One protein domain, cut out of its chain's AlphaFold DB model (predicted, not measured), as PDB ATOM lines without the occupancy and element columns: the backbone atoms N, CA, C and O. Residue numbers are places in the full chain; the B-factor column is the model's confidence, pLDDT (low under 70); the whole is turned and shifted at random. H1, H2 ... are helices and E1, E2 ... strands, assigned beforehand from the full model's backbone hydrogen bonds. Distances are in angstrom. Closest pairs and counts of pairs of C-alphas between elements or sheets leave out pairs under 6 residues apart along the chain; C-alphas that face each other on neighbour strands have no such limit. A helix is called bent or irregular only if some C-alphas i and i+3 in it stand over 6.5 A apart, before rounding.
ATOM      1  N   ASP A  13     127.784 205.331 196.504       93.81
ATOM      2  CA  ASP A  13     128.135 206.710 196.139       93.81
ATOM      3  C   ASP A  13     129.654 206.930 195.982       93.81
ATOM      4  O   ASP A  13     130.076 207.936 195.413       93.81
ATOM      5  N   HIS A  14     130.475 205.975 196.440       94.44
ATOM      6  CA  HIS A  14     131.936 205.994 196.343       94.44
ATOM      7  C   HIS A  14     132.444 204.684 195.722       94.44
ATOM      8  O   HIS A  14     132.990 203.820 196.425       94.44
ATOM      9  N   PRO A  15     132.304 204.513 194.392       94.00
ATOM     10  CA  PRO A  15     132.591 203.251 193.707       94.00
ATOM     11  C   PRO A  15     134.061 202.823 193.805       94.00
ATOM     12  O   PRO A  15     134.370 201.646 193.648       94.00
ATOM     13  N   CYS A  16     134.980 203.735 194.146       93.94
ATOM     14  CA  CYS A  16     136.370 203.383 194.431       93.94
ATOM     15  C   CYS A  16     136.521 202.439 195.642       93.94
ATOM     16  O   CYS A  16     137.585 201.852 195.827       93.94
ATOM     17  N   THR A  17     135.476 202.265 196.458       96.44
ATOM     18  CA  THR A  17     135.460 201.344 197.599       96.44
ATOM     19  C   THR A  17     135.147 199.889 197.220       96.44
ATOM     20  O   THR A  17     135.290 199.013 198.080       96.44
ATOM     21  N   ASP A  18     134.784 199.603 195.964       96.00
ATOM     22  CA  ASP A  18     134.415 198.262 195.489       96.00
ATOM     23  C   ASP A  18     135.530 197.221 195.744       96.00
ATOM     24  O   ASP A  18     136.710 197.422 195.436       96.00
ATOM     25  N   LEU A  19     135.167 196.076 196.328       95.31
ATOM     26  CA  LEU A  19     136.105 194.986 196.624       95.31
ATOM     27  C   LEU A  19     136.641 194.295 195.359       95.31
ATOM     28  O   LEU A  19     137.744 193.733 195.389       95.31
ATOM     29  N   ALA A  20     135.906 194.338 194.248       95.69
ATOM     30  CA  ALA A  20     136.368 193.848 192.955       95.69
ATOM     31  C   ALA A  20     137.556 194.671 192.431       95.69
ATOM     32  O   ALA A  20     138.493 194.096 191.866       95.69
ATOM     33  N   LEU A  21     137.576 195.987 192.691       94.25
ATOM     34  CA  LEU A  21     138.728 196.839 192.378       94.25
ATOM     35  C   LEU A  21     139.935 196.422 193.210       94.25
ATOM     36  O   LEU A  21     140.972 196.110 192.644       94.25
ATOM     37  N   VAL A  22     139.778 196.265 194.529       93.62
ATOM     38  CA  VAL A  22     140.870 195.799 195.410       93.62
ATOM     39  C   VAL A  22     141.415 194.434 194.967       93.62
ATOM     40  O   VAL A  22     142.618 194.182 195.014       93.62
ATOM     41  N   THR A  23     140.537 193.533 194.526       95.06
ATOM     42  CA  THR A  23     140.934 192.217 194.003       95.06
ATOM     43  C   THR A  23     141.756 192.344 192.721       95.06
ATOM     44  O   THR A  23     142.787 191.682 192.583       95.06
ATOM     45  N   SER A  24     141.332 193.225 191.816       94.75
ATOM     46  CA  SER A  24     142.029 193.510 190.559       94.75
ATOM     47  C   SER A  24     143.379 194.187 190.809       94.75
ATOM     48  O   SER A  24     144.395 193.770 190.254       94.75
ATOM     49  N   ASP A  25     143.413 195.152 191.727       95.75
ATOM     50  CA  ASP A  25     144.616 195.868 192.138       95.75
ATOM     51  C   ASP A  25     145.652 194.888 192.716       95.75
ATOM     52  O   ASP A  25     146.822 194.911 192.335       95.75
ATOM     53  N   ARG A  26     145.229 193.933 193.561       95.88
ATOM     54  CA  ARG A  26     146.101 192.856 194.074       95.88
ATOM     55  C   ARG A  26     146.690 191.990 192.967       95.88
ATOM     56  O   ARG A  26     147.868 191.634 193.044       95.88
ATOM     57  N   ALA A  27     145.887 191.623 191.971       95.62
ATOM     58  CA  ALA A  27     146.361 190.832 190.841       95.62
ATOM     59  C   ALA A  27     147.410 191.608 190.029       95.62
ATOM     60  O   ALA A  27     148.444 191.045 189.664       95.62
ATOM     61  N   LEU A  28     147.199 192.911 189.825       95.31
ATOM     62  CA  LEU A  28     148.167 193.754 189.137       95.31
ATOM     63  C   LEU A  28     149.449 193.960 189.953       95.31
ATOM     64  O   LEU A  28     150.537 193.843 189.399       95.31
ATOM     65  N   LEU A  29     149.357 194.174 191.269       97.38
ATOM     66  CA  LEU A  29     150.539 194.234 192.137       97.38
ATOM     67  C   LEU A  29     151.361 192.942 192.066       97.38
ATOM     68  O   LEU A  29     152.589 193.000 192.069       97.38
ATOM     69  N   ALA A  30     150.707 191.781 191.979       96.56
ATOM     70  CA  ALA A  30     151.398 190.506 191.806       96.56
ATOM     71  C   ALA A  30     152.127 190.421 190.453       96.56
ATOM     72  O   ALA A  30     153.242 189.902 190.397       96.56
ATOM     73  N   TYR A  31     151.528 190.958 189.387       94.69
ATOM     74  CA  TYR A  31     152.161 191.053 188.072       94.69
ATOM     75  C   TYR A  31     153.370 192.001 188.090       94.69
ATOM     76  O   TYR A  31     154.467 191.592 187.724       94.69
ATOM     77  N   MET A  32     153.214 193.217 188.619       96.44
ATOM     78  CA  MET A  32     154.311 194.188 188.747       96.44
ATOM     79  C   MET A  32     155.452 193.648 189.621       96.44
ATOM     80  O   MET A  32     156.627 193.813 189.303       96.44
ATOM     81  N   LEU A  33     155.129 192.939 190.708       97.38
ATOM     82  CA  LEU A  33     156.131 192.274 191.542       97.38
ATOM     83  C   LEU A  33     156.924 191.221 190.758       97.38
ATOM     84  O   LEU A  33     158.104 191.011 191.042       97.38
ATOM     85  N   GLN A  34     156.304 190.549 189.788       95.62
ATOM     86  CA  GLN A  34     157.002 189.566 188.970       95.62
ATOM     87  C   GLN A  34     158.077 190.216 188.091       95.62
ATOM     88  O   GLN A  34     159.164 189.649 187.976       95.62
ATOM     89  N   ASP A  35     157.828 191.412 187.557       94.19
ATOM     90  CA  ASP A  35     158.837 192.175 186.813       94.19
ATOM     91  C   ASP A  35     160.026 192.520 187.720       94.19
ATOM     92  O   ASP A  35     161.179 192.214 187.404       94.19
ATOM     93  N   VAL A  36     159.751 193.031 188.926       95.00
ATOM     94  CA  VAL A  36     160.794 193.340 189.920       95.00
ATOM     95  C   VAL A  36     161.577 192.084 190.329       95.00
ATOM     96  O   VAL A  36     162.795 192.129 190.497       95.00
ATOM     97  N   ARG A  37     160.911 190.929 190.439       95.31
ATOM     98  CA  ARG A  37     161.548 189.627 190.704       95.31
ATOM     99  C   ARG A  37     162.457 189.155 189.588       95.31
ATOM    100  O   ARG A  37     163.451 188.483 189.864       95.31
ATOM    101  N   VAL A  38     162.081 189.390 188.337       92.62
ATOM    102  CA  VAL A  38     162.932 189.061 187.191       92.62
ATOM    103  C   VAL A  38     164.194 189.913 187.257       92.62
ATOM    104  O   VAL A  38     165.282 189.343 187.292       92.62
ATOM    105  N   LEU A  39     164.052 191.229 187.428       90.62
ATOM    106  CA  LEU A  39     165.187 192.149 187.552       90.62
ATOM    107  C   LEU A  39     166.112 191.773 188.718       90.62
ATOM    108  O   LEU A  39     167.316 191.613 188.531       90.62
ATOM    109  N   ALA A  40     165.558 191.540 189.912       89.62
ATOM    110  CA  ALA A  40     166.345 191.156 191.084       89.62
ATOM    111  C   ALA A  40     167.104 189.832 190.881       89.62
ATOM    112  O   ALA A  40     168.243 189.697 191.332       89.62
ATOM    113  N   ARG A  41     166.504 188.855 190.186       88.69
ATOM    114  CA  ARG A  41     167.171 187.584 189.866       88.69
ATOM    115  C   ARG A  41     168.297 187.760 188.859       88.69
ATOM    116  O   ARG A  41     169.359 187.199 189.090       88.69
ATOM    117  N   GLN A  42     168.084 188.542 187.802       87.94
ATOM    118  CA  GLN A  42     169.104 188.805 186.784       87.94
ATOM    119  C   GLN A  42     170.304 189.567 187.360       87.94
ATOM    120  O   GLN A  42     171.447 189.268 187.019       87.94
ATOM    121  N   VAL A  43     170.064 190.501 188.289       83.81
ATOM    122  CA  VAL A  43     171.139 191.142 189.066       83.81
ATOM    123  C   VAL A  43     171.854 190.110 189.940       83.81
ATOM    124  O   VAL A  43     173.081 190.020 189.928       83.81
ATOM    125  N   GLY A  44     171.100 189.286 190.675       81.31
ATOM    126  CA  GLY A  44     171.660 188.251 191.547       81.31
ATOM    127  C   GLY A  44     172.495 187.197 190.808       81.31
ATOM    128  O   GLY A  44     173.509 186.743 191.338       81.31
ATOM    129  N   SER A  45     172.110 186.832 189.579       85.56
ATOM    130  CA  SER A  45     172.856 185.914 188.706       85.56
ATOM    131  C   SER A  45     173.966 186.595 187.897       85.56
ATOM    132  O   SER A  45     174.721 185.898 187.221       85.56
ATOM    133  N   ARG A  46     174.117 187.925 188.007       84.50
ATOM    134  CA  ARG A  46     175.057 188.752 187.225       84.50
ATOM    135  C   ARG A  46     174.829 188.680 185.712       84.50
ATOM    136  O   ARG A  46     175.764 188.859 184.936       84.50
ATOM    137  N   GLU A  47     173.598 188.406 185.293       87.06
ATOM    138  CA  GLU A  47     173.182 188.507 183.890       87.06
ATOM    139  C   GLU A  47     173.075 189.966 183.442       87.06
ATOM    140  O   GLU A  47     173.346 190.278 182.283       87.06
ATOM    141  N   ILE A  48     172.708 190.852 184.370       85.12
ATOM    142  CA  ILE A  48     172.681 192.302 184.176       85.12
ATOM    143  C   ILE A  48     173.421 192.990 185.324       85.12
ATOM    144  O   ILE A  48     173.432 192.494 186.453       85.12
ATOM    145  N   ASP A  49     174.015 194.143 185.032       84.56
ATOM    146  CA  ASP A  49     174.597 195.043 186.026       84.56
ATOM    147  C   ASP A  49     173.715 196.291 186.107       84.56
ATOM    148  O   ASP A  49     173.694 197.080 185.165       84.56
ATOM    149  N   LEU A  50     172.938 196.422 187.188       84.00
ATOM    150  CA  LEU A  50     172.062 197.574 187.412       84.00
ATOM    151  C   LEU A  50     172.710 198.550 188.384       84.00
ATOM    152  O   LEU A  50     173.032 198.202 189.524       84.00
ATOM    153  N   GLN A  51     172.826 199.800 187.955       85.62
ATOM    154  CA  GLN A  51     173.280 200.888 188.804       85.62
ATOM    155  C   GLN A  51     172.160 201.339 189.751       85.62
ATOM    156  O   GLN A  51     170.965 201.230 189.468       85.62
ATOM    157  N   ARG A  52     172.540 201.890 190.910       87.62
ATOM    158  CA  ARG A  52     171.564 202.491 191.829       87.62
ATOM    159  C   ARG A  52     170.832 203.643 191.149       87.62
ATOM    160  O   ARG A  52     171.464 204.528 190.573       87.62
ATOM    161  N   TYR A  53     169.512 203.658 191.300       87.25
ATOM    162  CA  TYR A  53     168.590 204.609 190.674       87.25
ATOM    163  C   TYR A  53     168.568 204.537 189.143       87.25
ATOM    164  O   TYR A  53     168.118 205.479 188.488       87.25
ATOM    165  N   GLU A  54     169.039 203.432 188.564       86.75
ATOM    166  CA  GLU A  54     168.869 203.183 187.141       86.75
ATOM    167  C   GLU A  54     167.384 203.036 186.816       86.75
ATOM    168  O   GLU A  54     166.633 202.359 187.527       86.75
ATOM    169  N   THR A  55     166.964 203.726 185.756       90.12
ATOM    170  CA  THR A  55     165.591 203.700 185.262       90.12
ATOM    171  C   THR A  55     165.535 202.831 184.019       90.12
ATOM    172  O   THR A  55     166.251 203.072 183.051       90.12
ATOM    173  N   LEU A  56     164.663 201.835 184.062       91.62
ATOM    174  CA  LEU A  56     164.386 200.905 182.983       91.62
ATOM    175  C   LEU A  56     163.003 201.210 182.419       91.62
ATOM    176  O   LEU A  56     162.057 201.404 183.187       91.62
ATOM    177  N   HIS A  57     162.883 201.190 181.096       92.56
ATOM    178  CA  HIS A  57     161.624 201.379 180.378       92.56
ATOM    179  C   HIS A  57     161.416 200.250 179.384       92.56
ATOM    180  O   HIS A  57     162.354 199.823 178.710       92.56
ATOM    181  N   TRP A  58     160.182 199.778 179.290       93.00
ATOM    182  CA  TRP A  58     159.765 198.824 178.273       93.00
ATOM    183  C   TRP A  58     158.263 198.946 178.031       93.00
ATOM    184  O   TRP A  58     157.558 199.617 178.780       93.00
ATOM    185  N   ASP A  59     157.773 198.269 177.000       91.69
ATOM    186  CA  ASP A  59     156.359 198.258 176.644       91.69
ATOM    187  C   ASP A  59     155.816 196.835 176.664       91.69
ATOM    188  O   ASP A  59     156.452 195.894 176.179       91.69
ATOM    189  N   VAL A  60     154.602 196.677 177.185       88.06
ATOM    190  CA  VAL A  60     153.854 195.419 177.123       88.06
ATOM    191  C   VAL A  60     152.529 195.704 176.436       88.06
ATOM    192  O   VAL A  60     151.687 196.413 176.971       88.06
ATOM    193  N   HIS A  61     152.350 195.170 175.225       89.00
ATOM    194  CA  HIS A  61     151.166 195.424 174.391       89.00
ATOM    195  C   HIS A  61     150.895 196.916 174.112       89.00
ATOM    196  O   HIS A  61     149.745 197.322 173.983       89.00
ATOM    197  N   GLY A  62     151.957 197.723 173.997       85.50
ATOM    198  CA  GLY A  62     151.854 199.167 173.756       85.50
ATOM    199  C   GLY A  62     151.503 199.992 174.996       85.50
ATOM    200  O   GLY A  62     151.202 201.168 174.847       85.50
ATOM    201  N   LEU A  63     151.521 199.379 176.184       87.06
ATOM    202  CA  LEU A  63     151.378 200.065 177.463       87.06
ATOM    203  C   LEU A  63     152.747 200.224 178.115       87.06
ATOM    204  O   LEU A  63     153.468 199.230 178.295       87.06
ATOM    205  N   ALA A  64     153.056 201.451 178.519       89.19
ATOM    206  CA  ALA A  64     154.343 201.775 179.099       89.19
ATOM    207  C   ALA A  64     154.557 201.076 180.451       89.19
ATOM    208  O   ALA A  64     153.656 200.906 181.290       89.19
ATOM    209  N   ARG A  65     155.804 200.677 180.676       91.94
ATOM    210  CA  ARG A  65     156.313 200.142 181.934       91.94
ATOM    211  C   ARG A  65     157.592 200.870 182.297       91.94
ATOM    212  O   ARG A  65     158.436 201.153 181.443       91.94
ATOM    213  N   ARG A  66     157.745 201.139 183.587       92.50
ATOM    214  CA  ARG A  66     158.962 201.707 184.152       92.50
ATOM    215  C   ARG A  66     159.317 200.985 185.435       92.50
ATOM    216  O   ARG A  66     158.440 200.742 186.259       92.50
ATOM    217  N   ALA A  67     160.602 200.733 185.644       93.56
ATOM    218  CA  ALA A  67     161.136 200.364 186.947       93.56
ATOM    219  C   ALA A  67     162.358 201.216 187.281       93.56
ATOM    220  O   ALA A  67     163.203 201.470 186.429       93.56
ATOM    221  N   VAL A  68     162.457 201.633 188.537       92.38
ATOM    222  CA  VAL A  68     163.627 202.295 189.106       92.38
ATOM    223  C   VAL A  68     164.129 201.443 190.253       92.38
ATOM    224  O   VAL A  68     163.436 201.278 191.261       92.38
ATOM    225  N   ILE A  69     165.333 200.894 190.105       92.06
ATOM    226  CA  ILE A  69     165.960 200.073 191.141       92.06
ATOM    227  C   ILE A  69     166.884 200.969 191.961       92.06
ATOM    228  O   ILE A  69     167.965 201.349 191.523       92.06
ATOM    229  N   CYS A  70     166.440 201.346 193.157       91.19
ATOM    230  CA  CYS A  70     167.154 202.291 194.015       91.19
ATOM    231  C   CYS A  70     168.313 201.608 194.757       91.19
ATOM    232  O   CYS A  70     169.409 202.161 194.837       91.19
ATOM    233  N   ASP A  71     168.087 200.386 195.247       90.94
ATOM    234  CA  ASP A  71     169.096 199.585 195.943       90.94
ATOM    235  C   ASP A  71     168.991 198.100 195.537       90.94
ATOM    236  O   ASP A  71     168.233 197.339 196.152       90.94
ATOM    237  N   PRO A  72     169.725 197.676 194.486       89.44
ATOM    238  CA  PRO A  72     169.682 196.301 193.988       89.44
ATOM    239  C   PRO A  72     170.132 195.261 195.027       89.44
ATOM    240  O   PRO A  72     169.555 194.176 195.108       89.44
ATOM    241  N   GLU A  73     171.135 195.592 195.847       88.06
ATOM    242  CA  GLU A  73     171.685 194.679 196.855       88.06
ATOM    243  C   GLU A  73     170.667 194.406 197.962       88.06
ATOM    244  O   GLU A  73     170.430 193.253 198.328       88.06
ATOM    245  N   ALA A  74     170.024 195.455 198.483       90.00
ATOM    246  CA  ALA A  74     168.982 195.296 199.489       90.00
ATOM    247  C   ALA A  74     167.732 194.606 198.917       90.00
ATOM    248  O   ALA A  74     167.108 193.792 199.608       90.00
ATOM    249  N   LEU A  75     167.373 194.872 197.658       90.12
ATOM    250  CA  LEU A  75     166.252 194.214 196.979       90.12
ATOM    251  C   LEU A  75     166.457 192.693 196.852       90.12
ATOM    252  O   LEU A  75     165.496 191.933 196.969       90.12
ATOM    253  N   ALA A  76     167.706 192.249 196.675       88.75
ATOM    254  CA  ALA A  76     168.077 190.840 196.547       88.75
ATOM    255  C   ALA A  76     168.076 190.053 197.876       88.75
ATOM    256  O   ALA A  76     168.246 188.833 197.874       88.75
ATOM    257  N   GLN A  77     167.881 190.712 199.022       90.00
ATOM    258  CA  GLN A  77     167.856 190.035 200.322       90.00
ATOM    259  C   GLN A  77     166.485 189.387 200.598       90.00
ATOM    260  O   GLN A  77     165.453 190.033 200.391       90.00
ATOM    261  N   PRO A  78     166.442 188.158 201.153       92.06
ATOM    262  CA  PRO A  78     165.206 187.431 201.458       92.06
ATOM    263  C   PRO A  78     164.566 187.903 202.776       92.06
ATOM    264  O   PRO A  78     164.257 187.112 203.666       92.06
ATOM    265  N   VAL A  79     164.416 189.216 202.938       93.31
ATOM    266  CA  VAL A  79     163.872 189.855 204.142       93.31
ATOM    267  C   VAL A  79     162.513 190.442 203.808       93.31
ATOM    268  O   VAL A  79     162.345 191.013 202.731       93.31
ATOM    269  N   GLU A  80     161.551 190.318 204.726       95.25
ATOM    270  CA  GLU A  80     160.239 190.948 204.567       95.25
ATOM    271  C   GLU A  80     160.384 192.433 204.216       95.25
ATOM    272  O   GLU A  80     161.179 193.163 204.818       95.25
ATOM    273  N   ARG A  81     159.621 192.866 203.210       95.50
ATOM    274  CA  ARG A  81     159.570 194.259 202.765       95.50
ATOM    275  C   ARG A  81     158.179 194.819 202.964       95.50
ATOM    276  O   ARG A  81     157.191 194.089 202.928       95.50
ATOM    277  N   CYS A  82     158.105 196.126 203.127       95.06
ATOM    278  CA  CYS A  82     156.845 196.834 203.050       95.06
ATOM    279  C   CYS A  82     156.595 197.252 201.601       95.06
ATOM    280  O   CYS A  82     157.540 197.444 200.825       95.06
ATOM    281  N   VAL A  83     155.317 197.359 201.249       95.12
ATOM    282  CA  VAL A  83     154.897 197.767 199.913       95.12
ATOM    283  C   VAL A  83     153.847 198.865 199.970       95.12
ATOM    284  O   VAL A  83     152.975 198.863 200.846       95.12
ATOM    285  N   VAL A  84     153.910 199.758 198.986       94.31
ATOM    286  CA  VAL A  84     152.848 200.714 198.672       94.31
ATOM    287  C   VAL A  84     152.400 200.496 197.235       94.31
ATOM    288  O   VAL A  84     153.220 200.536 196.320       94.31
ATOM    289  N   GLY A  85     151.104 200.270 197.041       95.50
ATOM    290  CA  GLY A  85     150.459 200.242 195.733       95.50
ATOM    291  C   GLY A  85     149.621 201.499 195.533       95.50
ATOM    292  O   GLY A  85     148.748 201.755 196.353       95.50
ATOM    293  N   PHE A  86     149.861 202.271 194.478       94.12
ATOM    294  CA  PHE A  86     149.023 203.415 194.099       94.12
ATOM    295  C   PHE A  86     148.212 203.053 192.862       94.12
ATOM    296  O   PHE A  86     148.788 202.562 191.899       94.12
ATOM    297  N   PHE A  87     146.912 203.328 192.883       94.44
ATOM    298  CA  PHE A  87     145.997 203.079 191.776       94.44
ATOM    299  C   PHE A  87     145.139 204.317 191.554       94.44
ATOM    300  O   PHE A  87     144.359 204.695 192.430       94.44
ATOM    301  N   GLY A  88     145.296 204.949 190.395       91.81
ATOM    302  CA  GLY A  88     144.553 206.148 190.023       91.81
ATOM    303  C   GLY A  88     143.563 205.865 188.903       91.81
ATOM    304  O   GLY A  88     143.963 205.449 187.815       91.81
ATOM    305  N   GLU A  89     142.282 206.137 189.150       91.44
ATOM    306  CA  GLU A  89     141.286 206.274 188.089       91.44
ATOM    307  C   GLU A  89     141.426 207.664 187.494       91.44
ATOM    308  O   GLU A  89     141.138 208.672 188.144       91.44
ATOM    309  N   ARG A  90     141.903 207.732 186.261       89.19
ATOM    310  CA  ARG A  90     142.268 208.997 185.652       89.19
ATOM    311  C   ARG A  90     141.073 209.698 185.025       89.19
ATOM    312  O   ARG A  90     140.175 209.066 184.475       89.19
ATOM    313  N   ARG A  91     141.067 211.028 185.100       88.88
ATOM    314  CA  ARG A  91     140.056 211.840 184.422       88.88
ATOM    315  C   ARG A  91     140.292 211.823 182.907       88.88
ATOM    316  O   ARG A  91     141.449 211.864 182.492       88.88
ATOM    317  N   PRO A  92     139.237 211.824 182.078       85.69
ATOM    318  CA  PRO A  92     139.379 211.899 180.621       85.69
ATOM    319  C   PRO A  92     140.180 213.116 180.131       85.69
ATOM    320  O   PRO A  92     140.892 213.034 179.136       85.69
ATOM    321  N   GLU A  93     140.075 214.242 180.835       85.19
ATOM    322  CA  GLU A  93     140.743 215.513 180.538       85.19
ATOM    323  C   GLU A  93     142.146 215.655 181.159       85.19
ATOM    324  O   GLU A  93     142.783 216.702 181.029       85.19
ATOM    325  N   ALA A  94     142.626 214.626 181.860       84.81
ATOM    326  CA  ALA A  94     143.919 214.639 182.531       84.81
ATOM    327  C   ALA A  94     145.079 214.749 181.524       84.81
ATOM    328  O   ALA A  94     145.113 214.060 180.505       84.81
ATOM    329  N   SER A  95     146.084 215.567 181.841       82.81
ATOM    330  CA  SER A  95     147.273 215.721 180.992       82.81
ATOM    331  C   SER A  95     148.340 214.702 181.373       82.81
ATOM    332  O   SER A  95     148.701 214.604 182.544       82.81
ATOM    333  N   GLN A  96     148.871 213.950 180.402       78.38
ATOM    334  CA  GLN A  96     149.955 212.983 180.664       78.38
ATOM    335  C   GLN A  96     151.232 213.688 181.083       78.38
ATOM    336  O   GLN A  96     151.845 213.278 182.059       78.38
ATOM    337  N   SER A  97     151.541 214.822 180.453       81.75
ATOM    338  CA  SER A  97     152.747 215.582 180.775       81.75
ATOM    339  C   SER A  97     152.805 215.995 182.246       81.75
ATOM    340  O   SER A  97     153.867 215.981 182.845       81.75
ATOM    341  N   VAL A  98     151.660 216.317 182.858       80.81
ATOM    342  CA  VAL A  98     151.608 216.713 184.273       80.81
ATOM    343  C   VAL A  98     151.931 215.532 185.187       80.81
ATOM    344  O   VAL A  98     152.595 215.714 186.202       80.81
ATOM    345  N   VAL A  99     151.459 214.332 184.843       78.69
ATOM    346  CA  VAL A  99     151.771 213.108 185.596       78.69
ATOM    347  C   VAL A  99     153.248 212.749 185.426       78.69
ATOM    348  O   VAL A  99     153.910 212.455 186.420       78.69
ATOM    349  N   ASP A 100     153.768 212.854 184.203       80.06
ATOM    350  CA  ASP A 100     155.173 212.583 183.892       80.06
ATOM    351  C   ASP A 100     156.117 213.533 184.646       80.06
ATOM    352  O   ASP A 100     157.096 213.077 185.237       80.06
ATOM    353  N   ASP A 101     155.807 214.834 184.685       81.69
ATOM    354  CA  ASP A 101     156.620 215.847 185.370       81.69
ATOM    355  C   ASP A 101     156.736 215.552 186.877       81.69
ATOM    356  O   ASP A 101     157.825 215.581 187.450       81.69
ATOM    357  N   ILE A 102     155.623 215.197 187.528       80.00
ATOM    358  CA  ILE A 102     155.619 214.835 188.957       80.00
ATOM    359  C   ILE A 102     156.365 213.539 189.189       80.00
ATOM    360  O   ILE A 102     157.025 213.386 190.212       80.00
ATOM    361  N   GLU A 103     156.232 212.577 188.281       81.88
ATOM    362  CA  GLU A 103     156.958 211.327 188.398       81.88
ATOM    363  C   GLU A 103     158.466 211.582 188.352       81.88
ATOM    364  O   GLU A 103     159.188 211.046 189.187       81.88
ATOM    365  N   VAL A 104     158.947 212.456 187.462       82.69
ATOM    366  CA  VAL A 104     160.356 212.882 187.442       82.69
ATOM    367  C   VAL A 104     160.765 213.509 188.778       82.69
ATOM    368  O   VAL A 104     161.784 213.105 189.345       82.69
ATOM    369  N   ASP A 105     159.965 214.432 189.314       81.25
ATOM    370  CA  ASP A 105     160.242 215.074 190.605       81.25
ATOM    371  C   ASP A 105     160.278 214.054 191.760       81.25
ATOM    372  O   ASP A 105     161.192 214.073 192.588       81.25
ATOM    373  N   LEU A 106     159.338 213.103 191.790       79.50
ATOM    374  CA  LEU A 106     159.297 212.022 192.780       79.50
ATOM    375  C   LEU A 106     160.528 211.113 192.682       79.50
ATOM    376  O   LEU A 106     161.113 210.756 193.706       79.50
ATOM    377  N   LEU A 107     160.952 210.754 191.467       81.81
ATOM    378  CA  LEU A 107     162.140 209.925 191.253       81.81
ATOM    379  C   LEU A 107     163.421 210.618 191.735       81.81
ATOM    380  O   LEU A 107     164.323 209.952 192.254       81.81
ATOM    381  N   LEU A 108     163.510 211.944 191.605       82.81
ATOM    382  CA  LEU A 108     164.620 212.718 192.162       82.81
ATOM    383  C   LEU A 108     164.630 212.663 193.696       82.81
ATOM    384  O   LEU A 108     165.701 212.487 194.286       82.81
ATOM    385  N   GLU A 109     163.461 212.734 194.342       82.06
ATOM    386  CA  GLU A 109     163.347 212.635 195.803       82.06
ATOM    387  C   GLU A 109     163.789 211.274 196.352       82.06
ATOM    388  O   GLU A 109     164.296 211.211 197.474       82.06
ATOM    389  N   PHE A 110     163.691 210.180 195.587       81.31
ATOM    390  CA  PHE A 110     164.080 208.849 196.084       81.31
ATOM    391  C   PHE A 110     165.540 208.770 196.530       81.31
ATOM    392  O   PHE A 110     165.881 207.981 197.413       81.31
ATOM    393  N   ARG A 111     166.410 209.620 195.977       82.75
ATOM    394  CA  ARG A 111     167.813 209.729 196.402       82.75
ATOM    395  C   ARG A 111     167.957 210.208 197.849       82.75
ATOM    396  O   ARG A 111     168.926 209.849 198.512       82.75
ATOM    397  N   SER A 112     166.986 210.968 198.343       81.88
ATOM    398  CA  SER A 112     166.920 211.469 199.719       81.88
ATOM    399  C   SER A 112     166.234 210.491 200.680       81.88
ATOM    400  O   SER A 112     166.242 210.710 201.890       81.88
ATOM    401  N   HIS A 113     165.676 209.391 200.166       81.25
ATOM    402  CA  HIS A 113     164.927 208.400 200.937       81.25
ATOM    403  C   HIS A 113     165.530 206.997 200.746       81.25
ATOM    404  O   HIS A 113     164.942 206.151 200.070       81.25
ATOM    405  N   PRO A 114     166.677 206.690 201.387       78.88
ATOM    406  CA  PRO A 114     167.406 205.429 201.186       78.88
ATOM    407  C   PRO A 114     166.630 204.176 201.628       78.88
ATOM    408  O   PRO A 114     167.072 203.056 201.403       78.88
ATOM    409  N   GLY A 115     165.473 204.339 202.278       87.50
ATOM    410  CA  GLY A 115     164.584 203.231 202.610       87.50
ATOM    411  C   GLY A 115     163.797 202.670 201.421       87.50
ATOM    412  O   GLY A 115     163.208 201.596 201.560       87.50
ATOM    413  N   ILE A 116     163.769 203.368 200.282       90.56
ATOM    414  CA  ILE A 116     163.113 202.925 199.048       90.56
ATOM    415  C   ILE A 116     164.061 201.999 198.295       90.56
ATOM    416  O   ILE A 116     165.187 202.370 197.985       90.56
ATOM    417  N   LEU A 117     163.594 200.793 197.983       92.88
ATOM    418  CA  LEU A 117     164.381 199.779 197.280       92.88
ATOM    419  C   LEU A 117     164.072 199.757 195.788       92.88
ATOM    420  O   LEU A 117     164.971 199.600 194.964       92.88
ATOM    421  N   SER A 118     162.797 199.914 195.436       94.12
ATOM    422  CA  SER A 118     162.368 200.025 194.046       94.12
ATOM    423  C   SER A 118     161.055 200.786 193.921       94.12
ATOM    424  O   SER A 118     160.250 200.826 194.855       94.12
ATOM    425  N   TYR A 119     160.853 201.342 192.737       94.50
ATOM    426  CA  TYR A 119     159.602 201.917 192.272       94.50
ATOM    427  C   TYR A 119     159.296 201.343 190.898       94.50
ATOM    428  O   TYR A 119     160.192 201.208 190.072       94.50
ATOM    429  N   SER A 120     158.048 200.988 190.648       94.88
ATOM    430  CA  SER A 120     157.573 200.563 189.338       94.88
ATOM    431  C   SER A 120     156.322 201.338 188.988       94.88
ATOM    432  O   SER A 120     155.471 201.526 189.855       94.88
ATOM    433  N   SER A 121     156.205 201.739 187.728       93.12
ATOM    434  CA  SER A 121     155.005 202.355 187.177       93.12
ATOM    435  C   SER A 121     154.526 201.582 185.958       93.12
ATOM    436  O   SER A 121     155.311 200.986 185.213       93.12
ATOM    437  N   THR A 122     153.215 201.507 185.808       91.88
ATOM    438  CA  THR A 122     152.528 200.666 184.839       91.88
ATOM    439  C   THR A 122     151.315 201.419 184.328       91.88
ATOM    440  O   THR A 122     150.359 201.663 185.069       91.88
ATOM    441  N   GLU A 123     151.354 201.740 183.039       87.88
ATOM    442  CA  GLU A 123     150.195 202.222 182.307       87.88
ATOM    443  C   GLU A 123     149.218 201.065 182.063       87.88
ATOM    444  O   GLU A 123     149.608 199.931 181.753       87.88
ATOM    445  N   LEU A 124     147.932 201.336 182.225       83.94
ATOM    446  CA  LEU A 124     146.851 200.392 181.985       83.94
ATOM    447  C   LEU A 124     145.925 200.929 180.899       83.94
ATOM    448  O   LEU A 124     145.933 202.113 180.561       83.94
ATOM    449  N   VAL A 125     145.093 200.034 180.367       79.56
ATOM    450  CA  VAL A 125     143.995 200.421 179.477       79.56
ATOM    451  C   VAL A 125     143.075 201.439 180.157       79.56
ATOM    452  O   VAL A 125     143.048 201.563 181.383       79.56
ATOM    453  N   ASP A 126     142.332 202.187 179.343       74.25
ATOM    454  CA  ASP A 126     141.387 203.210 179.803       74.25
ATOM    455  C   ASP A 126     142.028 204.295 180.688       74.25
ATOM    456  O   ASP A 126     141.383 204.880 181.556       74.25
ATOM    457  N   ASN A 127     143.308 204.594 180.434       66.19
ATOM    458  CA  ASN A 127     144.099 205.630 181.102       66.19
ATOM    459  C   ASN A 127     144.310 205.418 182.609       66.19
ATOM    460  O   ASN A 127     144.660 206.367 183.311       66.19
ATOM    461  N   TYR A 128     144.135 204.201 183.123       81.38
ATOM    462  CA  TYR A 128     144.489 203.888 184.505       81.38
ATOM    463  C   TYR A 128     146.007 203.801 184.687       81.38
ATOM    464  O   TYR A 128     146.741 203.405 183.783       81.38
ATOM    465  N   TRP A 129     146.472 204.153 185.882       85.00
ATOM    466  CA  TRP A 129     147.883 204.057 186.250       85.00
ATOM    467  C   TRP A 129     148.041 203.341 187.582       85.00
ATOM    468  O   TRP A 129     147.292 203.598 188.533       85.00
ATOM    469  N   ALA A 130     149.035 202.457 187.636       92.75
ATOM    470  CA  ALA A 130     149.399 201.727 188.835       92.75
ATOM    471  C   ALA A 130     150.885 201.890 189.143       92.75
ATOM    472  O   ALA A 130     151.731 201.714 188.265       92.75
ATOM    473  N   ASN A 131     151.197 202.156 190.411       94.56
ATOM    474  CA  ASN A 131     152.568 202.179 190.900       94.56
ATOM    475  C   ASN A 131     152.763 201.147 192.012       94.56
ATOM    476  O   ASN A 131     151.872 200.935 192.836       94.56
ATOM    477  N   LEU A 132     153.955 200.559 192.070       96.12
ATOM    478  CA  LEU A 132     154.418 199.686 193.146       96.12
ATOM    479  C   LEU A 132     155.713 200.257 193.718       96.12
ATOM    480  O   LEU A 132     156.698 200.408 193.001       96.12
ATOM    481  N   VAL A 133     155.733 200.520 195.020       94.19
ATOM    482  CA  VAL A 133     156.933 200.909 195.767       94.19
ATOM    483  C   VAL A 133     157.279 199.801 196.745       94.19
ATOM    484  O   VAL A 133     156.417 199.358 197.500       94.19
ATOM    485  N   ILE A 134     158.542 199.376 196.766       95.06
ATOM    486  CA  ILE A 134     159.066 198.406 197.737       95.06
ATOM    487  C   ILE A 134     160.092 199.107 198.613       95.06
ATOM    488  O   ILE A 134     160.984 199.786 198.107       95.06
ATOM    489  N   HIS A 135     159.983 198.930 199.926       92.62
ATOM    490  CA  HIS A 135     160.775 199.685 200.888       92.62
ATOM    491  C   HIS A 135     161.028 198.897 202.185       92.62
ATOM    492  O   HIS A 135     160.349 197.915 202.498       92.62
ATOM    493  N   VAL A 136     162.050 199.302 202.942       91.19
ATOM    494  CA  VAL A 136     162.563 198.546 204.107       91.19
ATOM    495  C   VAL A 136     161.708 198.660 205.370       91.19
ATOM    496  O   VAL A 136     161.763 197.785 206.226       91.19
ATOM    497  N   LYS A 137     160.958 199.753 205.519       83.38
ATOM    498  CA  LYS A 137     160.107 200.072 206.677       83.38
ATOM    499  C   LYS A 137     158.840 200.739 206.179       83.38
ATOM    500  O   LYS A 137     158.971 201.459 205.197       83.38
ATOM    501  N   PRO A 138     157.675 200.595 206.831       72.81
ATOM    502  CA  PRO A 138     156.428 201.212 206.377       72.81
ATOM    503  C   PRO A 138     156.619 202.676 205.939       72.81
ATOM    504  O   PRO A 138     157.196 203.464 206.686       72.81
ATOM    505  N   VAL A 139     156.134 203.044 204.744       60.66
ATOM    506  CA  VAL A 139     156.241 204.397 204.143       60.66
ATOM    507  C   VAL A 139     155.330 205.411 204.848       60.66
ATOM    508  O   VAL A 139     155.250 206.572 204.468       60.66
ATOM    509  N   ASP A 140     154.742 205.037 205.987       53.00
ATOM    510  CA  ASP A 140     154.184 206.009 206.928       53.00
ATOM    511  C   ASP A 140     155.269 206.817 207.672       53.00
ATOM    512  O   ASP A 140     155.001 207.467 208.682       53.00
ATOM    513  N   SER A 141     156.514 206.806 207.180       51.41
ATOM    514  CA  SER A 141     157.516 207.790 207.561       51.41
ATOM    515  C   SER A 141     157.004 209.174 207.165       51.41
ATOM    516  O   SER A 141     156.978 209.530 205.984       51.41
ATOM    517  N   GLN A 142     156.600 209.951 208.170       50.19
ATOM    518  CA  GLN A 142     156.119 211.330 208.049       50.19
ATOM    519  C   GLN A 142     157.021 212.205 207.161       50.19
ATOM    520  O   GLN A 142     156.542 213.148 206.549       50.19
ATOM    521  N   GLU A 143     158.307 211.876 207.047       58.22
ATOM    522  CA  GLU A 143     159.308 212.608 206.267       58.22
ATOM    523  C   GLU A 143     158.995 212.701 204.768       58.22
ATOM    524  O   GLU A 143     159.020 213.804 204.234       58.22
ATOM    525  N   TRP A 144     158.636 211.601 204.093       61.41
ATOM    526  CA  TRP A 144     158.245 211.666 202.675       61.41
ATOM    527  C   TRP A 144     156.900 212.381 202.529       61.41
ATOM    528  O   TRP A 144     156.755 213.302 201.736       61.41
ATOM    529  N   ARG A 145     155.915 212.062 203.376       60.75
ATOM    530  CA  ARG A 145     154.609 212.748 203.351       60.75
ATOM    531  C   ARG A 145     154.712 214.266 203.515       60.75
ATOM    532  O   ARG A 145     153.858 214.993 203.013       60.75
ATOM    533  N   ASN A 146     155.745 214.723 204.214       62.38
ATOM    534  CA  ASN A 146     156.021 216.128 204.458       62.38
ATOM    535  C   ASN A 146     156.912 216.779 203.390       62.38
ATOM    536  O   ASN A 146     157.168 217.979 203.520       62.38
ATOM    537  N   SER A 147     157.369 216.048 202.363       68.94
ATOM    538  CA  SER A 147     158.088 216.651 201.239       68.94
ATOM    539  C   SER A 147     157.160 217.582 200.454       68.94
ATOM    540  O   SER A 147     155.950 217.352 200.343       68.94
ATOM    541  N   ASP A 148     157.719 218.674 199.933       70.81
ATOM    542  CA  ASP A 148     156.955 219.652 199.157       70.81
ATOM    543  C   ASP A 148     156.371 219.030 197.884       70.81
ATOM    544  O   ASP A 148     155.222 219.315 197.538       70.81
ATOM    545  N   VAL A 149     157.112 218.125 197.232       73.56
ATOM    546  CA  VAL A 149     156.648 217.419 196.031       73.56
ATOM    547  C   VAL A 149     155.475 216.506 196.370       73.56
ATOM    548  O   VAL A 149     154.459 216.548 195.676       73.56
ATOM    549  N   HIS A 150     155.547 215.733 197.459       72.69
ATOM    550  CA  HIS A 150     154.456 214.836 197.837       72.69
ATOM    551  C   HIS A 150     153.200 215.609 198.257       72.69
ATOM    552  O   HIS A 150     152.095 215.270 197.828       72.69
ATOM    553  N   ARG A 151     153.353 216.694 199.030       75.81
ATOM    554  CA  ARG A 151     152.223 217.570 199.383       75.81
ATOM    555  C   ARG A 151     151.569 218.171 198.149       75.81
ATOM    556  O   ARG A 151     150.345 218.151 198.050       75.81
ATOM    557  N   ARG A 152     152.367 218.671 197.204       74.75
ATOM    558  CA  ARG A 152     151.862 219.244 195.955       74.75
ATOM    559  C   ARG A 152     151.151 218.195 195.103       74.75
ATOM    560  O   ARG A 152     150.043 218.449 194.634       74.75
ATOM    561  N   ALA A 153     151.744 217.010 194.955       76.62
ATOM    562  CA  ALA A 153     151.143 215.896 194.229       76.62
ATOM    563  C   ALA A 153     149.759 215.548 194.795       76.62
ATOM    564  O   ALA A 153     148.794 215.482 194.042       76.62
ATOM    565  N   VAL A 154     149.638 215.415 196.120       76.62
ATOM    566  CA  VAL A 154     148.372 215.071 196.784       76.62
ATOM    567  C   VAL A 154     147.353 216.213 196.741       76.62
ATOM    568  O   VAL A 154     146.196 215.972 196.407       76.62
ATOM    569  N   ALA A 155     147.750 217.440 197.085       76.12
ATOM    570  CA  ALA A 155     146.811 218.541 197.306       76.12
ATOM    571  C   ALA A 155     146.394 219.263 196.017       76.12
ATOM    572  O   ALA A 155     145.247 219.687 195.890       76.12
ATOM    573  N   GLU A 156     147.310 219.428 195.063       80.94
ATOM    574  CA  GLU A 156     147.061 220.250 193.872       80.94
ATOM    575  C   GLU A 156     146.815 219.409 192.625       80.94
ATOM    576  O   GLU A 156     146.031 219.804 191.756       80.94
ATOM    577  N   ILE A 157     147.499 218.269 192.516       81.75
ATOM    578  CA  ILE A 157     147.601 217.561 191.244       81.75
ATOM    579  C   ILE A 157     146.657 216.365 191.188       81.75
ATOM    580  O   ILE A 157     145.873 216.268 190.243       81.75
ATOM    581  N   SER A 158     146.644 215.515 192.215       85.06
ATOM    582  CA  SER A 158     145.761 214.349 192.273       85.06
ATOM    583  C   SER A 158     144.286 214.685 192.009       85.06
ATOM    584  O   SER A 158     143.703 214.017 191.155       85.06
ATOM    585  N   PRO A 159     143.690 215.751 192.588       85.94
ATOM    586  CA  PRO A 159     142.288 216.089 192.323       85.94
ATOM    587  C   PRO A 159     141.996 216.446 190.857       85.94
ATOM    588  O   PRO A 159     140.878 216.247 190.379       85.94
ATOM    589  N   ARG A 160     142.995 216.976 190.136       87.75
ATOM    590  CA  ARG A 160     142.882 217.393 188.727       87.75
ATOM    591  C   ARG A 160     143.173 216.266 187.743       87.75
ATOM    592  O   ARG A 160     142.714 216.334 186.611       87.75
ATOM    593  N   GLN A 161     143.960 215.270 188.147       88.88
ATOM    594  CA  GLN A 161     144.353 214.163 187.270       88.88
ATOM    595  C   GLN A 161     143.480 212.929 187.475       88.88
ATOM    596  O   GLN A 161     143.240 212.197 186.521       88.88
ATOM    597  N   TYR A 162     142.969 212.712 188.686       91.25
ATOM    598  CA  TYR A 162     142.233 211.505 189.035       91.25
ATOM    599  C   TYR A 162     140.808 211.822 189.478       91.25
ATOM    600  O   TYR A 162     140.539 212.837 190.125       91.25
ATOM    601  N   ARG A 163     139.883 210.934 189.115       92.75
ATOM    602  CA  ARG A 163     138.546 210.873 189.703       92.75
ATOM    603  C   ARG A 163     138.625 210.255 191.091       92.75
ATOM    604  O   ARG A 163     138.041 210.793 192.021       92.75
ATOM    605  N   SER A 164     139.364 209.160 191.227       93.69
ATOM    606  CA  SER A 164     139.562 208.477 192.498       93.69
ATOM    607  C   SER A 164     140.963 207.877 192.589       93.69
ATOM    608  O   SER A 164     141.600 207.580 191.576       93.69
ATOM    609  N   VAL A 165     141.460 207.722 193.812       93.94
ATOM    610  CA  VAL A 165     142.765 207.129 194.111       93.94
ATOM    611  C   VAL A 165     142.612 206.098 195.221       93.94
ATOM    612  O   VAL A 165     141.948 206.342 196.230       93.94
ATOM    613  N   ARG A 166     143.286 204.960 195.060       95.50
ATOM    614  CA  ARG A 166     143.459 203.938 196.094       95.50
ATOM    615  C   ARG A 166     144.942 203.773 196.391       95.50
ATOM    616  O   ARG A 166     145.749 203.606 195.479       95.50
ATOM    617  N   ILE A 167     145.301 203.826 197.670       94.88
ATOM    618  CA  ILE A 167     146.664 203.565 198.139       94.88
ATOM    619  C   ILE A 167     146.648 202.372 199.083       94.88
ATOM    620  O   ILE A 167     146.194 202.467 200.227       94.88
ATOM    621  N   HIS A 168     147.193 201.260 198.615       96.00
ATOM    622  CA  HIS A 168     147.370 200.042 199.387       96.00
ATOM    623  C   HIS A 168     148.690 200.089 200.142       96.00
ATOM    624  O   HIS A 168     149.736 200.332 199.552       96.00
ATOM    625  N   ASN A 169     148.646 199.823 201.441       95.00
ATOM    626  CA  ASN A 169     149.818 199.591 202.271       95.00
ATOM    627  C   ASN A 169     149.822 198.119 202.664       95.00
ATOM    628  O   ASN A 169     148.791 197.570 203.066       95.00
ATOM    629  N   GLY A 170     150.976 197.483 202.536       95.06
ATOM    630  CA  GLY A 170     151.078 196.058 202.776       95.06
ATOM    631  C   GLY A 170     152.485 195.582 203.069       95.06
ATOM    632  O   GLY A 170     153.428 196.362 203.249       95.06
ATOM    633  N   ARG A 171     152.617 194.260 203.065       95.62
ATOM    634  CA  ARG A 171     153.863 193.537 203.303       95.62
ATOM    635  C   ARG A 171     154.117 192.520 202.202       95.62
ATOM    636  O   ARG A 171     153.196 192.023 201.555       95.62
ATOM    637  N   LEU A 172     155.387 192.203 202.015       96.94
ATOM    638  CA  LEU A 172     155.881 191.159 201.134       96.94
ATOM    639  C   LEU A 172     156.751 190.197 201.958       96.94
ATOM    640  O   LEU A 172     157.958 190.436 202.109       96.94
ATOM    641  N   PRO A 173     156.156 189.122 202.508       95.56
ATOM    642  CA  PRO A 173     156.885 188.122 203.279       95.56
ATOM    643  C   PRO A 173     157.987 187.459 202.446       95.56
ATOM    644  O   PRO A 173     157.762 187.046 201.307       95.56
ATOM    645  N   GLY A 174     159.189 187.353 203.017       93.69
ATOM    646  CA  GLY A 174     160.367 186.802 202.331       93.69
ATOM    647  C   GLY A 174     160.989 187.723 201.273       93.69
ATOM    648  O   GLY A 174     161.942 187.320 200.607       93.69
ATOM    649  N   GLY A 175     160.480 188.949 201.123       94.94
ATOM    650  CA  GLY A 175     161.019 189.949 200.207       94.94
ATOM    651  C   GLY A 175     160.812 189.612 198.733       94.94
ATOM    652  O   GLY A 175     160.047 188.717 198.370       94.94
ATOM    653  N   VAL A 176     161.500 190.353 197.862       95.31
ATOM    654  CA  VAL A 176     161.354 190.211 196.405       95.31
ATOM    655  C   VAL A 176     161.776 188.823 195.947       95.31
ATOM    656  O   VAL A 176     161.027 188.165 195.232       95.31
ATOM    657  N   VAL A 177     162.929 188.341 196.410       93.25
ATOM    658  CA  VAL A 177     163.475 187.032 196.017       93.25
ATOM    659  C   VAL A 177     162.716 185.836 196.607       93.25
ATOM    660  O   VAL A 177     162.928 184.706 196.171       93.25
ATOM    661  N   GLY A 178     161.832 186.062 197.583       91.94
ATOM    662  CA  GLY A 178     160.968 185.029 198.150       91.94
ATOM    663  C   GLY A 178     159.800 184.654 197.232       91.94
ATOM    664  O   GLY A 178     159.508 185.335 196.252       91.94
ATOM    665  N   SER A 179     159.079 183.584 197.581       90.81
ATOM    666  CA  SER A 179     157.886 183.111 196.855       90.81
ATOM    667  C   SER A 179     156.560 183.665 197.396       90.81
ATOM    668  O   SER A 179     155.498 183.283 196.910       90.81
ATOM    669  N   GLY A 180     156.600 184.524 198.423       93.12
ATOM    670  CA  GLY A 180     155.410 185.093 199.061       93.12
ATOM    671  C   GLY A 180     154.599 185.999 198.129       93.12
ATOM    672  O   GLY A 180     155.108 186.512 197.135       93.12
ATOM    673  N   ALA A 181     153.327 186.215 198.443       95.38
ATOM    674  CA  ALA A 181     152.506 187.216 197.766       95.38
ATOM    675  C   ALA A 181     152.463 188.512 198.584       95.38
ATOM    676  O   ALA A 181     152.682 188.490 199.796       95.38
ATOM    677  N   ILE A 182     152.139 189.627 197.930       96.94
ATOM    678  CA  ILE A 182     151.821 190.868 198.637       96.94
ATOM    679  C   ILE A 182     150.546 190.656 199.460       96.94
ATOM    680  O   ILE A 182     149.504 190.258 198.930       96.94
ATOM    681  N   THR A 183     150.628 190.962 200.752       95.25
ATOM    682  CA  THR A 183     149.478 191.059 201.651       95.25
ATOM    683  C   THR A 183     149.140 192.528 201.847       95.25
ATOM    684  O   THR A 183     149.990 193.296 202.294       95.25
ATOM    685  N   ILE A 184     147.917 192.929 201.502       95.69
ATOM    686  CA  ILE A 184     147.424 194.285 201.767       95.69
ATOM    687  C   ILE A 184     146.870 194.308 203.185       95.69
ATOM    688  O   ILE A 184     145.971 193.535 203.499       95.69
ATOM    689  N   ASP A 185     147.395 195.210 204.005       94.81
ATOM    690  CA  ASP A 185     146.954 195.390 205.388       94.81
ATOM    691  C   ASP A 185     145.916 196.513 205.485       94.81
ATOM    692  O   ASP A 185     144.954 196.419 206.244       94.81
ATOM    693  N   ARG A 186     146.097 197.568 204.677       95.50
ATOM    694  CA  ARG A 186     145.274 198.782 204.694       95.50
ATOM    695  C   ARG A 186     145.134 199.389 203.305       95.50
ATOM    696  O   ARG A 186     146.121 199.491 202.579       95.50
ATOM    697  N   THR A 187     143.956 199.913 202.985       96.50
ATOM    698  CA  THR A 187     143.733 200.778 201.816       96.50
ATOM    699  C   THR A 187     143.272 202.157 202.267       96.50
ATOM    700  O   THR A 187     142.386 202.268 203.110       96.50
ATOM    701  N   LYS A 188     143.874 203.206 201.706       95.19
ATOM    702  CA  LYS A 188     143.394 204.590 201.803       95.19
ATOM    703  C   LYS A 188     142.700 204.959 200.495       95.19
ATOM    704  O   LYS A 188     143.231 204.648 199.430       95.19
ATOM    705  N   PHE A 189     141.550 205.606 200.586       95.06
ATOM    706  CA  PHE A 189     140.722 206.004 199.455       95.06
ATOM    707  C   PHE A 189     140.628 207.522 199.410       95.06
ATOM    708  O   PHE A 189     140.387 208.149 200.440       95.06
ATOM    709  N   TRP A 190     140.766 208.078 198.212       94.25
ATOM    710  CA  TRP A 190     140.360 209.439 197.893       94.25
ATOM    711  C   TRP A 190     139.366 209.383 196.745       94.25
ATOM    712  O   TRP A 190     139.631 208.748 195.722       94.25
ATOM    713  N   ASP A 191     138.238 210.056 196.909       94.25
ATOM    714  CA  ASP A 191     137.263 210.266 195.849       94.25
ATOM    715  C   ASP A 191     137.093 211.770 195.619       94.25
ATOM    716  O   ASP A 191     136.729 212.536 196.514       94.25
ATOM    717  N   TYR A 192     137.424 212.185 194.400       92.81
ATOM    718  CA  TYR A 192     137.379 213.560 193.916       92.81
ATOM    719  C   TYR A 192     136.173 213.790 192.989       92.81
ATOM    720  O   TYR A 192     136.126 214.790 192.269       92.81
ATOM    721  N   GLY A 193     135.227 212.848 192.918       87.81
ATOM    722  CA  GLY A 193     134.034 212.947 192.078       87.81
ATOM    723  C   GLY A 193     133.006 213.973 192.568       87.81
ATOM    724  O   GLY A 193     132.219 214.468 191.762       87.81
ATOM    725  N   GLY A 194     133.018 214.300 193.864       85.06
ATOM    726  CA  GLY A 194     132.115 215.265 194.494       85.06
ATOM    727  C   GLY A 194     132.649 216.702 194.542       85.06
ATOM    728  O   GLY A 194     133.735 217.011 194.058       85.06
ATOM    729  N   SER A 195     131.873 217.599 195.161       80.75
ATOM    730  CA  SER A 195     132.281 218.990 195.427       80.75
ATOM    731  C   SER A 195     133.310 219.120 196.553       80.75
ATOM    732  O   SER A 195     134.019 220.121 196.624       80.75
ATOM    733  N   GLU A 196     133.375 218.124 197.435       86.56
ATOM    734  CA  GLU A 196     134.362 218.008 198.505       86.56
ATOM    735  C   GLU A 196     135.186 216.737 198.299       86.56
ATOM    736  O   GLU A 196     134.697 215.754 197.740       86.56
ATOM    737  N   ILE A 197     136.440 216.762 198.759       89.62
ATOM    738  CA  ILE A 197     137.296 215.575 198.749       89.62
ATOM    739  C   ILE A 197     136.767 214.613 199.806       89.62
ATOM    740  O   ILE A 197     136.734 214.941 200.995       89.62
ATOM    741  N   TRP A 198     136.386 213.421 199.364       94.12
ATOM    742  CA  TRP A 198     136.001 212.345 200.257       94.12
ATOM    743  C   TRP A 198     137.201 211.436 200.525       94.12
ATOM    744  O   TRP A 198     137.918 211.050 199.600       94.12
ATOM    745  N   GLU A 199     137.426 211.104 201.797       94.75
ATOM    746  CA  GLU A 199     138.565 210.298 202.235       94.75
ATOM    747  C   GLU A 199     138.125 209.185 203.181       94.75
ATOM    748  O   GLU A 199     137.405 209.427 204.157       94.75
ATOM    749  N   ALA A 200     138.640 207.979 202.948       95.62
ATOM    750  CA  ALA A 200     138.403 206.850 203.835       95.62
ATOM    751  C   ALA A 200     139.610 205.924 203.981       95.62
ATOM    752  O   ALA A 200     140.551 205.931 203.186       95.62
ATOM    753  N   VAL A 201     139.559 205.086 205.009       96.44
ATOM    754  CA  VAL A 201     140.501 204.005 205.284       96.44
ATOM    755  C   VAL A 201     139.728 202.707 205.461       96.44
ATOM    756  O   VAL A 201     138.689 202.687 206.109       96.44
ATOM    757  N   ARG A 202     140.273 201.614 204.928       96.88
ATOM    758  CA  ARG A 202     139.847 200.247 205.235       96.88
ATOM    759  C   ARG A 202     141.041 199.450 205.733       96.88
ATOM    760  O   ARG A 202     142.052 199.372 205.032       96.88
ATOM    761  N   ASP A 203     140.899 198.844 206.900       95.12
ATOM    762  CA  ASP A 203     141.826 197.843 207.425       95.12
ATOM    763  C   ASP A 203     141.299 196.434 207.115       95.12
ATOM    764  O   ASP A 203     140.097 196.182 207.194       95.12
ATOM    765  N   TYR A 204     142.195 195.523 206.727       90.06
ATOM    766  CA  TYR A 204     141.867 194.123 206.397       90.06
ATOM    767  C   TYR A 204     142.371 193.124 207.449       90.06
ATOM    768  O   TYR A 204     142.337 191.916 207.206       90.06
TER     769      TYR A 204
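What this domain is: This is residues 13 to 204 of the 205 residues of an uncharacterized protein of Acidimicrobiaceae bacterium (UniProt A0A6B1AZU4). One twisted sheet of eight strands curls round a long helix, H1, which lies along one face. On the opposite face H5 covers part of E6, and H3 packs beside H5 but only grazes the sheet; short H2 lies at the far end of H1. The 192 printed residues include five named helices and eight named strands, in the order H1 E1 E2 H2 E3 H3 E4 E5 H4 H5 E6 E7 E8. The sheet, antiparallel throughout, runs E1 E2 E4 E5 E3 E6 E7 E8. The class is mixed, and the whole is compact, with a radius of gyration of the C-alphas of 16.1 A and spans of 52 by 37 by 35 A.

How they stand to each other: H1, residues 19 to 44, is on the sheet; its closest C-alphas to E5, residues 129 to 135, are Leu 29 and Leu 132, 6.8 A apart. Edge strand E1, residues 54 to 60, forms a hairpin with E2, residues 63 to 69 (N 58 and O 65, 3.1 A). H2, residues 72 to 75, only just touches H1 residues 40 to 43, with 3 pairs of C-alphas within 8 A, the closest Ala 40 and Leu 75 at 6.6 A. E3, residues 81 to 90, H3, residues 96 to 112, and E4, residues 116 to 123, form a split strand-helix-strand unit, two strands running the same way with E5 between them; its crossover is right-handed. N 120 of E4 and O 132 of E5 are 2.8 A apart. H4, residues 142 to 145, is not on the sheet. H5, residues 148 to 161, touches H3 at a shallow tilt of 21 degrees, opposite ways, closest at C-alphas 106 and 149, 6.8 A. H5 is only just irregular, with C-alphas 155 and 158 6.6 A apart; it lies over E6, residues 162 to 172, at a height of 11.7 A over the sheet. E6, E7, residues 183 to 191, and E8, residues 198 to 203, form a meander, each the antiparallel neighbour of the one before (N 167 and O 188, 2.8 A). Every O i to N i+4 pair is within hydrogen-bond range in H1, 11 of 13 in H3 and 7 of 10 in H5; H2 and H4 are too short for such a pair.

Where its parts are: H1 begins at C-alpha 19 (136.105, 194.986, 196.624) and is 36.5 A long. H3 measures 25.6 A, E3 28.5 A and E6 27.3 A. E8 ends at C-alpha 203 (141.826, 197.843, 207.425).

The domain as a whole: The C-alphas of Arg 46 and Ser 195, 53.0 A apart, are the farthest. The printed part has no cut and no long link. Confidence is under 70 at residue 127 and residues 139 to 147.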